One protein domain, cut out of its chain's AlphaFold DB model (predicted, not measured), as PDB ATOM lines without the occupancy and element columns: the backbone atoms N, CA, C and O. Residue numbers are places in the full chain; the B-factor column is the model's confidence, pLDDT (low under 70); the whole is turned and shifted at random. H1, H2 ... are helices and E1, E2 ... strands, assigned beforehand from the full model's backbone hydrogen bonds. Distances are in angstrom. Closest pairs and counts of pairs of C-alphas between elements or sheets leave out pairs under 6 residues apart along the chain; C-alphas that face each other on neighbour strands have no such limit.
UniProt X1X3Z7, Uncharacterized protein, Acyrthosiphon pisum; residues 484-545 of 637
ATOM      1  N   VAL A 484     161.421 171.904  44.583       62.50
ATOM      2  CA  VAL A 484     160.552 172.871  45.278       62.50
ATOM      3  C   VAL A 484     161.298 174.161  45.593       62.50
ATOM      4  O   VAL A 484     160.685 175.217  45.608       62.50
ATOM      5  N   ILE A 485     162.604 174.086  45.833       62.72
ATOM      6  CA  ILE A 485     163.432 175.248  46.160       62.72
ATOM      7  C   ILE A 485     163.823 176.001  44.874       62.72
ATOM      8  O   ILE A 485     163.933 177.222  44.890       62.72
ATOM      9  N   ASP A 486     163.935 175.294  43.746       65.25
ATOM     10  CA  ASP A 486     164.405 175.849  42.471       65.25
ATOM     11  C   ASP A 486     163.314 176.577  41.653       65.25
ATOM     12  O   ASP A 486     163.615 177.224  40.653       65.25
ATOM     13  N   SER A 487     162.035 176.495  42.049       76.75
ATOM     14  CA  SER A 487     160.918 177.159  41.357       76.75
ATOM     15  C   SER A 487     159.898 177.728  42.345       76.75
ATOM     16  O   SER A 487     159.172 176.984  43.006       76.75
ATOM     17  N   THR A 488     159.783 179.059  42.394       72.75
ATOM     18  CA  THR A 488     158.813 179.778  43.243       72.75
ATOM     19  C   THR A 488     157.372 179.374  42.940       72.75
ATOM     20  O   THR A 488     156.590 179.115  43.852       72.75
ATOM     21  N   GLN A 489     157.033 179.223  41.660       72.12
ATOM     22  CA  GLN A 489     155.704 178.790  41.228       72.12
ATOM     23  C   GLN A 489     155.385 177.363  41.691       72.12
ATOM     24  O   GLN A 489     154.268 177.089  42.137       72.12
ATOM     25  N   TYR A 490     156.361 176.449  41.634       74.81
ATOM     26  CA  TYR A 490     156.157 175.098  42.147       74.81
ATOM     27  C   TYR A 490     156.080 175.063  43.676       74.81
ATOM     28  O   TYR A 490     155.251 174.337  44.224       74.81
ATOM     29  N   ALA A 491     156.876 175.876  44.372       76.44
ATOM     30  CA  ALA A 491     156.774 176.034  45.820       76.44
ATOM     31  C   ALA A 491     155.377 176.512  46.243       76.44
ATOM     32  O   ALA A 491     154.765 175.924  47.137       76.44
ATOM     33  N   GLU A 492     154.833 177.520  45.556       80.75
ATOM     34  CA  GLU A 492     153.470 178.003  45.778       80.75
ATOM     35  C   GLU A 492     152.422 176.925  45.497       80.75
ATOM     36  O   GLU A 492     151.486 176.751  46.282       80.75
ATOM     37  N   TYR A 493     152.573 176.177  44.400       82.75
ATOM     38  CA  TYR A 493     151.686 175.064  44.072       82.75
ATOM     39  C   TYR A 493     151.696 173.990  45.168       82.75
ATOM     40  O   TYR A 493     150.633 173.558  45.619       82.75
ATOM     41  N   MET A 494     152.878 173.592  45.642       80.88
ATOM     42  CA  MET A 494     153.030 172.632  46.739       80.88
ATOM     43  C   MET A 494     152.409 173.157  48.037       80.88
ATOM     44  O   MET A 494     151.722 172.412  48.735       80.88
ATOM     45  N   GLY A 495     152.577 174.449  48.332       82.25
ATOM     46  CA  GLY A 495     151.954 175.110  49.478       82.25
ATOM     47  C   GLY A 495     150.423 175.083  49.416       82.25
ATOM     48  O   GLY A 495     149.774 174.654  50.376       82.25
ATOM     49  N   LYS A 496     149.842 175.457  48.265       86.00
ATOM     50  CA  LYS A 496     148.384 175.436  48.022       86.00
ATOM     51  C   LYS A 496     147.797 174.026  48.117       86.00
ATOM     52  O   LYS A 496     146.667 173.866  48.571       86.00
ATOM     53  N   ASN A 497     148.576 173.006  47.756       83.56
ATOM     54  CA  ASN A 497     148.159 171.602  47.760       83.56
ATOM     55  C   ASN A 497     148.671 170.798  48.966       83.56
ATOM     56  O   ASN A 497     148.577 169.573  48.971       83.56
ATOM     57  N   SER A 498     149.146 171.460  50.025       84.56
ATOM     58  CA  SER A 498     149.681 170.814  51.238       84.56
ATOM     59  C   SER A 498     148.671 169.944  52.003       84.56
ATOM     60  O   SER A 498     149.067 169.127  52.834       84.56
ATOM     61  N   LYS A 499     147.369 170.080  51.700       83.56
ATOM     62  CA  LYS A 499     146.303 169.190  52.191       83.56
ATOM     63  C   LYS A 499     146.399 167.772  51.617       83.56
ATOM     64  O   LYS A 499     145.929 166.837  52.261       83.56
ATOM     65  N   ASN A 500     146.997 167.588  50.436       86.31
ATOM     66  CA  ASN A 500     147.334 166.255  49.947       86.31
ATOM     67  C   ASN A 500     148.462 165.683  50.820       86.31
ATOM     68  O   ASN A 500     149.487 166.328  51.029       86.31
ATOM     69  N   ILE A 501     148.275 164.464  51.326       83.19
ATOM     70  CA  ILE A 501     149.150 163.860  52.343       83.19
ATOM     71  C   ILE A 501     150.583 163.691  51.828       83.19
ATOM     72  O   ILE A 501     151.538 163.907  52.576       83.19
ATOM     73  N   PHE A 502     150.747 163.360  50.547       87.50
ATOM     74  CA  PHE A 502     152.058 163.249  49.919       87.50
ATOM     75  C   PHE A 502     152.714 164.618  49.725       87.50
ATOM     76  O   PHE A 502     153.858 164.806  50.135       87.50
ATOM     77  N   MET A 503     151.985 165.600  49.188       86.31
ATOM     78  CA  MET A 503     152.521 166.955  49.014       86.31
ATOM     79  C   MET A 503     152.900 167.580  50.359       86.31
ATOM     80  O   MET A 503     153.984 168.140  50.498       86.31
ATOM     81  N   GLY A 504     152.069 167.395  51.387       86.75
ATOM     82  CA  GLY A 504     152.365 167.809  52.752       86.75
ATOM     83  C   GLY A 504     153.583 167.092  53.344       86.75
ATOM     84  O   GLY A 504     154.376 167.722  54.043       86.75
ATOM     85  N   LEU A 505     153.783 165.797  53.067       88.81
ATOM     86  CA  LEU A 505     155.001 165.078  53.461       88.81
ATOM     87  C   LEU A 505     156.243 165.708  52.818       88.81
ATOM     88  O   LEU A 505     157.208 165.983  53.528       88.81
ATOM     89  N   VAL A 506     156.196 165.974  51.510       85.06
ATOM     90  CA  VAL A 506     157.296 166.586  50.750       85.06
ATOM     91  C   VAL A 506     157.606 167.989  51.279       85.06
ATOM     92  O   VAL A 506     158.751 168.267  51.626       85.06
ATOM     93  N   THR A 507     156.599 168.851  51.447       83.88
ATOM     94  CA  THR A 507     156.783 170.209  51.987       83.88
ATOM     95  C   THR A 507     157.361 170.196  53.404       83.88
ATOM     96  O   THR A 507     158.271 170.968  53.696       83.88
ATOM     97  N   ASN A 508     156.890 169.301  54.281       84.31
ATOM     98  CA  ASN A 508     157.434 169.185  55.639       84.31
ATOM     99  C   ASN A 508     158.877 168.660  55.630       84.31
ATOM    100  O   ASN A 508     159.700 169.170  56.377       84.31
ATOM    101  N   ALA A 509     159.207 167.692  54.769       83.81
ATOM    102  CA  ALA A 509     160.573 167.182  54.654       83.81
ATOM    103  C   ALA A 509     161.551 168.261  54.160       83.81
ATOM    104  O   ALA A 509     162.685 168.325  54.626       83.81
ATOM    105  N   ILE A 510     161.103 169.136  53.256       80.19
ATOM    106  CA  ILE A 510     161.915 170.232  52.712       80.19
ATOM    107  C   ILE A 510     162.066 171.383  53.707       80.19
ATOM    108  O   ILE A 510     163.122 172.017  53.742       80.19
ATOM    109  N   ARG A 511     161.027 171.679  54.498       80.69
ATOM    110  CA  ARG A 511     161.053 172.753  55.502       80.69
ATOM    111  C   ARG A 511     161.807 172.334  56.765       80.69
ATOM    112  O   ARG A 511     162.683 173.066  57.212       80.69
ATOM    113  N   ASP A 512     161.482 171.156  57.297       78.44
ATOM    114  CA  ASP A 512     161.874 170.708  58.641       78.44
ATOM    115  C   ASP A 512     162.967 169.620  58.619       78.44
ATOM    116  O   ASP A 512     163.387 169.132  59.670       78.44
ATOM    117  N   GLY A 513     163.406 169.200  57.428       78.69
ATOM    118  CA  GLY A 513     164.323 168.077  57.250       78.69
ATOM    119  C   GLY A 513     163.654 166.709  57.419       78.69
ATOM    120  O   GLY A 513     162.465 166.567  57.723       78.69
ATOM    121  N   ILE A 514     164.435 165.649  57.208       81.25
ATOM    122  CA  ILE A 514     163.981 164.276  57.458       81.25
ATOM    123  C   ILE A 514     164.152 163.977  58.949       81.25
ATOM    124  O   ILE A 514     165.270 163.823  59.434       81.25
ATOM    125  N   ASN A 515     163.039 163.879  59.674       84.75
ATOM    126  CA  ASN A 515     163.009 163.589  61.107       84.75
ATOM    127  C   ASN A 515     162.003 162.465  61.427       84.75
ATOM    128  O   ASN A 515     161.334 161.935  60.536       84.75
ATOM    129  N   ALA A 516     161.876 162.092  62.705       81.00
ATOM    130  CA  ALA A 516     160.969 161.028  63.149       81.00
ATOM    131  C   ALA A 516     159.506 161.248  62.702       81.00
ATOM    132  O   ALA A 516     158.819 160.295  62.322       81.00
ATOM    133  N   GLN A 517     159.032 162.500  62.656       81.25
ATOM    134  CA  GLN A 517     157.685 162.819  62.172       81.25
ATOM    135  C   GLN A 517     157.542 162.566  60.668       81.25
ATOM    136  O   GLN A 517     156.493 162.096  60.224       81.25
ATOM    137  N   THR A 518     158.592 162.810  59.880       84.38
ATOM    138  CA  THR A 518     158.632 162.476  58.448       84.38
ATOM    139  C   THR A 518     158.458 160.969  58.236       84.38
ATOM    140  O   THR A 518     157.650 160.555  57.403       84.38
ATOM    141  N   TYR A 519     159.126 160.133  59.040       82.00
ATOM    142  CA  TYR A 519     158.963 158.674  58.983       82.00
ATOM    143  C   TYR A 519     157.558 158.220  59.404       82.00
ATOM    144  O   TYR A 519     156.955 157.392  58.717       82.00
ATOM    145  N   LYS A 520     156.983 158.811  60.458       84.81
ATOM    146  CA  LYS A 520     155.609 158.513  60.903       84.81
ATOM    147  C   LYS A 520     154.560 158.875  59.844       84.81
ATOM    148  O   LYS A 520     153.651 158.089  59.558       84.81
ATOM    149  N   LYS A 521     154.704 160.043  59.209       84.62
ATOM    150  CA  LYS A 521     153.839 160.481  58.100       84.62
ATOM    151  C   LYS A 521     153.996 159.573  56.877       84.62
ATOM    152  O   LYS A 521     152.992 159.194  56.280       84.62
ATOM    153  N   ARG A 522     155.221 159.144  56.558       87.25
ATOM    154  CA  ARG A 522     155.485 158.159  55.495       87.25
ATOM    155  C   ARG A 522     154.806 156.815  55.773       87.25
ATOM    156  O   ARG A 522     154.182 156.268  54.872       87.25
ATOM    157  N   ALA A 523     154.883 156.299  57.000       83.56
ATOM    158  CA  ALA A 523     154.205 155.057  57.378       83.56
ATOM    159  C   ALA A 523     152.676 155.175  57.255       83.56
ATOM    160  O   ALA A 523     152.019 154.259  56.768       83.56
ATOM    161  N   THR A 524     152.117 156.332  57.625       86.06
ATOM    162  CA  THR A 524     150.681 156.624  57.477       86.06
ATOM    163  C   THR A 524     150.260 156.632  56.006       86.06
ATOM    164  O   THR A 524     149.257 156.016  55.655       86.06
ATOM    165  N   LEU A 525     151.057 157.268  55.143       88.00
ATOM    166  CA  LEU A 525     150.833 157.297  53.698       88.00
ATOM    167  C   LEU A 525     150.866 155.885  53.093       88.00
ATOM    168  O   LEU A 525     149.953 155.505  52.370       88.00
ATOM    169  N   LEU A 526     151.875 155.079  53.439       85.31
ATOM    170  CA  LEU A 526     151.976 153.693  52.966       85.31
ATOM    171  C   LEU A 526     150.794 152.843  53.447       85.31
ATOM    172  O   LEU A 526     150.225 152.087  52.669       85.31
ATOM    173  N   LYS A 527     150.366 153.006  54.704       84.44
ATOM    174  CA  LYS A 527     149.189 152.309  55.234       84.44
ATOM    175  C   LYS A 527     147.919 152.634  54.440       84.44
ATOM    176  O   LYS A 527     147.122 151.736  54.200       84.44
ATOM    177  N   GLN A 528     147.740 153.888  54.020       85.19
ATOM    178  CA  GLN A 528     146.610 154.293  53.177       85.19
ATOM    179  C   GLN A 528     146.701 153.705  51.767       85.19
ATOM    180  O   GLN A 528     145.704 153.204  51.260       85.19
ATOM    181  N   MET A 529     147.889 153.721  51.157       85.12
ATOM    182  CA  MET A 529     148.101 153.190  49.804       85.12
ATOM    183  C   MET A 529     147.854 151.683  49.702       85.12
ATOM    184  O   MET A 529     147.465 151.204  48.643       85.12
ATOM    185  N   PHE A 530     148.104 150.941  50.781       84.81
ATOM    186  CA  PHE A 530     148.029 149.481  50.802       84.81
ATOM    187  C   PHE A 530     146.919 148.953  51.708       84.81
ATOM    188  O   PHE A 530     147.022 147.823  52.177       84.81
ATOM    189  N   ASN A 531     145.873 149.746  51.964       81.31
ATOM    190  CA  ASN A 531     144.821 149.400  52.924       81.31
ATOM    191  C   ASN A 531     144.168 148.032  52.629       81.31
ATOM    192  O   ASN A 531     143.892 147.274  53.556       81.31
ATOM    193  N   ASP A 532     144.036 147.676  51.349       73.62
ATOM    194  CA  ASP A 532     143.440 146.409  50.895       73.62
ATOM    195  C   ASP A 532     144.398 145.201  50.994       73.62
ATOM    196  O   ASP A 532     143.969 144.054  50.899       73.62
ATOM    197  N   ASN A 533     145.695 145.444  51.227       71.12
ATOM    198  CA  ASN A 533     146.759 144.430  51.281       71.12
ATOM    199  C   ASN A 533     147.425 144.320  52.665       71.12
ATOM    200  O   ASN A 533     148.492 143.715  52.800       71.12
ATOM    201  N   LEU A 534     146.825 144.901  53.709       74.75
ATOM    202  CA  LEU A 534     147.362 144.819  55.066       74.75
ATOM    203  C   LEU A 534     147.101 143.430  55.657       74.75
ATOM    204  O   LEU A 534     145.956 143.048  55.899       74.75
ATOM    205  N   ARG A 535     148.167 142.683  55.958       72.94
ATOM    206  CA  ARG A 535     148.070 141.433  56.726       72.94
ATOM    207  C   ARG A 535     148.526 141.682  58.157       72.94
ATOM    208  O   ARG A 535     149.586 142.263  58.382       72.94
ATOM    209  N   LYS A 536     147.739 141.239  59.137       71.44
ATOM    210  CA  LYS A 536     148.189 141.215  60.535       71.44
ATOM    211  C   LYS A 536     149.154 140.046  60.717       71.44
ATOM    212  O   LYS A 536     148.813 138.912  60.385       71.44
ATOM    213  N   SER A 537     150.346 140.326  61.231       65.12
ATOM    214  CA  SER A 537     151.265 139.309  61.739       65.12
ATOM    215  C   SER A 537     150.625 138.609  62.940       65.12
ATOM    216  O   SER A 537     150.115 139.265  63.850       65.12
ATOM    217  N   GLY A 538     150.634 137.274  62.938       51.41
ATOM    218  CA  GLY A 538     149.975 136.456  63.958       51.41
ATOM    219  C   GLY A 538     150.662 136.424  65.329       51.41
ATOM    220  O   GLY A 538     150.097 135.835  66.240       51.41
ATOM    221  N   LEU A 539     151.851 137.017  65.493       52.03
ATOM    222  CA  LEU A 539     152.664 136.836  66.709       52.03
ATOM    223  C   LEU A 539     152.892 138.108  67.541       52.03
ATOM    224  O   LEU A 539     153.212 137.995  68.717       52.03
ATOM    225  N   ASP A 540     152.698 139.303  66.983       68.06
ATOM    226  CA  ASP A 540     153.033 140.569  67.659       68.06
ATOM    227  C   ASP A 540     152.065 141.727  67.352       68.06
ATOM    228  O   ASP A 540     152.275 142.856  67.788       68.06
ATOM    229  N   GLY A 541     150.997 141.476  66.584       69.56
ATOM    230  CA  GLY A 541     150.060 142.523  66.164       69.56
ATOM    231  C   GLY A 541     150.650 143.522  65.160       69.56
ATOM    232  O   GLY A 541     149.991 144.518  64.843       69.56
ATOM    233  N   SER A 542     151.852 143.268  64.631       72.75
ATOM    234  CA  SER A 542     152.455 144.112  63.604       72.75
ATOM    235  C   SER A 542     151.674 144.029  62.287       72.75
ATOM    236  O   SER A 542     151.076 143.008  61.930       72.75
ATOM    237  N   ILE A 543     151.633 145.148  61.562       72.25
ATOM    238  CA  ILE A 543     150.987 145.235  60.252       72.25
ATOM    239  C   ILE A 543     152.058 144.998  59.193       72.25
ATOM    240  O   ILE A 543     152.980 145.800  59.047       72.25
ATOM    241  N   VAL A 544     151.917 143.910  58.440       72.12
ATOM    242  CA  VAL A 544     152.796 143.582  57.320       72.12
ATOM    243  C   VAL A 544     152.175 144.135  56.042       72.12
ATOM    244  O   VAL A 544     151.033 143.817  55.700       72.12
ATOM    245  N   VAL A 545     152.940 144.972  55.345       69.25
ATOM    246  CA  VAL A 545     152.589 145.512  54.028       69.25
ATOM    247  C   VAL A 545     153.324 144.690  52.975       69.25
ATOM    248  O   VAL A 545     154.553 144.619  53.008       69.25
TER     249      VAL A 545
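What this domain is: This is residues 484 to 545 of the 637 residues of an uncharacterized protein of Acyrthosiphon pisum (UniProt X1X3Z7). A helical hairpin, H2 and H3, forms the middle of a loose, rod-shaped domain, with a short helix, H1, packed on H2 at one end and a small two-stranded hairpin, E1 and E2, beyond H3 at the other. The parts follow one another along the rod. The printed part has 62 residues with three named helices and then two named strands, in the order H1, H2, H3, E1, E2; the one sheet has the order E1 - E2 and is antiparallel. The class is mostly helix. The whole is loose, with a radius of gyration of the C-alphas of 15.0 A, and the C-alphas span 49 by 23 by 15 A.

How they stand to each other: Begin at the sheet, where E1, residues 534 to 536, and E2, residues 543 to 545, form a hairpin. Their directions stand at 143 degrees, antiparallel, and the C-alphas of 535 and 544 face each other at 5.2 A. Look there for N 535 and O 544, 3.1 A apart, and N 544 and O 535, 2.9 A apart, both within hydrogen-bond range. Step next to H3, residues 516 to 529: its closest C-alpha to each strand is that of Lys 527, 7.7 A from that of Leu 534 and 7.7 A from that of Val 545. H3 touches H2, residues 501 to 512, and the two form a helical hairpin, opposite ways at a shallow tilt of 12 degrees; their closest C-alphas, those of Ala 509 and Thr 518, are 6.3 A apart. H2, with residues 503 to 507 alone, touches H1, residues 488 to 496, opposite ways at a steep tilt of 58 degrees; the closest C-alphas are those of Met 494 and Met 503, 6.1 A apart. H1 is apart from H3 and from both strands, and H2 is apart from both strands. In H1, H2 and H3 every O i to N i+4 pair is within hydrogen-bond range.

Where its parts are: Find C-alpha 534 at (147.362, 144.819, 55.066), where E1 begins; E1 is 6.6 A long and E2 6.4 A. H3 starts at C-alpha 516, (160.969, 161.028, 63.149), and runs 20.1 A to C-alpha 529. H2 measures 15.8 A. Find C-alpha 488 at (158.813, 179.778, 43.243); from there H1 runs 12.3 A to C-alpha 496.

The domain as a whole: The C-alphas farthest apart, those of Thr 488 and Leu 539, are 49.3 A apart. The printed part has no cut. The links H1 to H2, H2 to H3 and H3 to E1 are tight, and E1 to E2 is short. Mean pLDDT of the printed part is 78.6; residues 484 to 486, 537 to 541 and 545 are under 70.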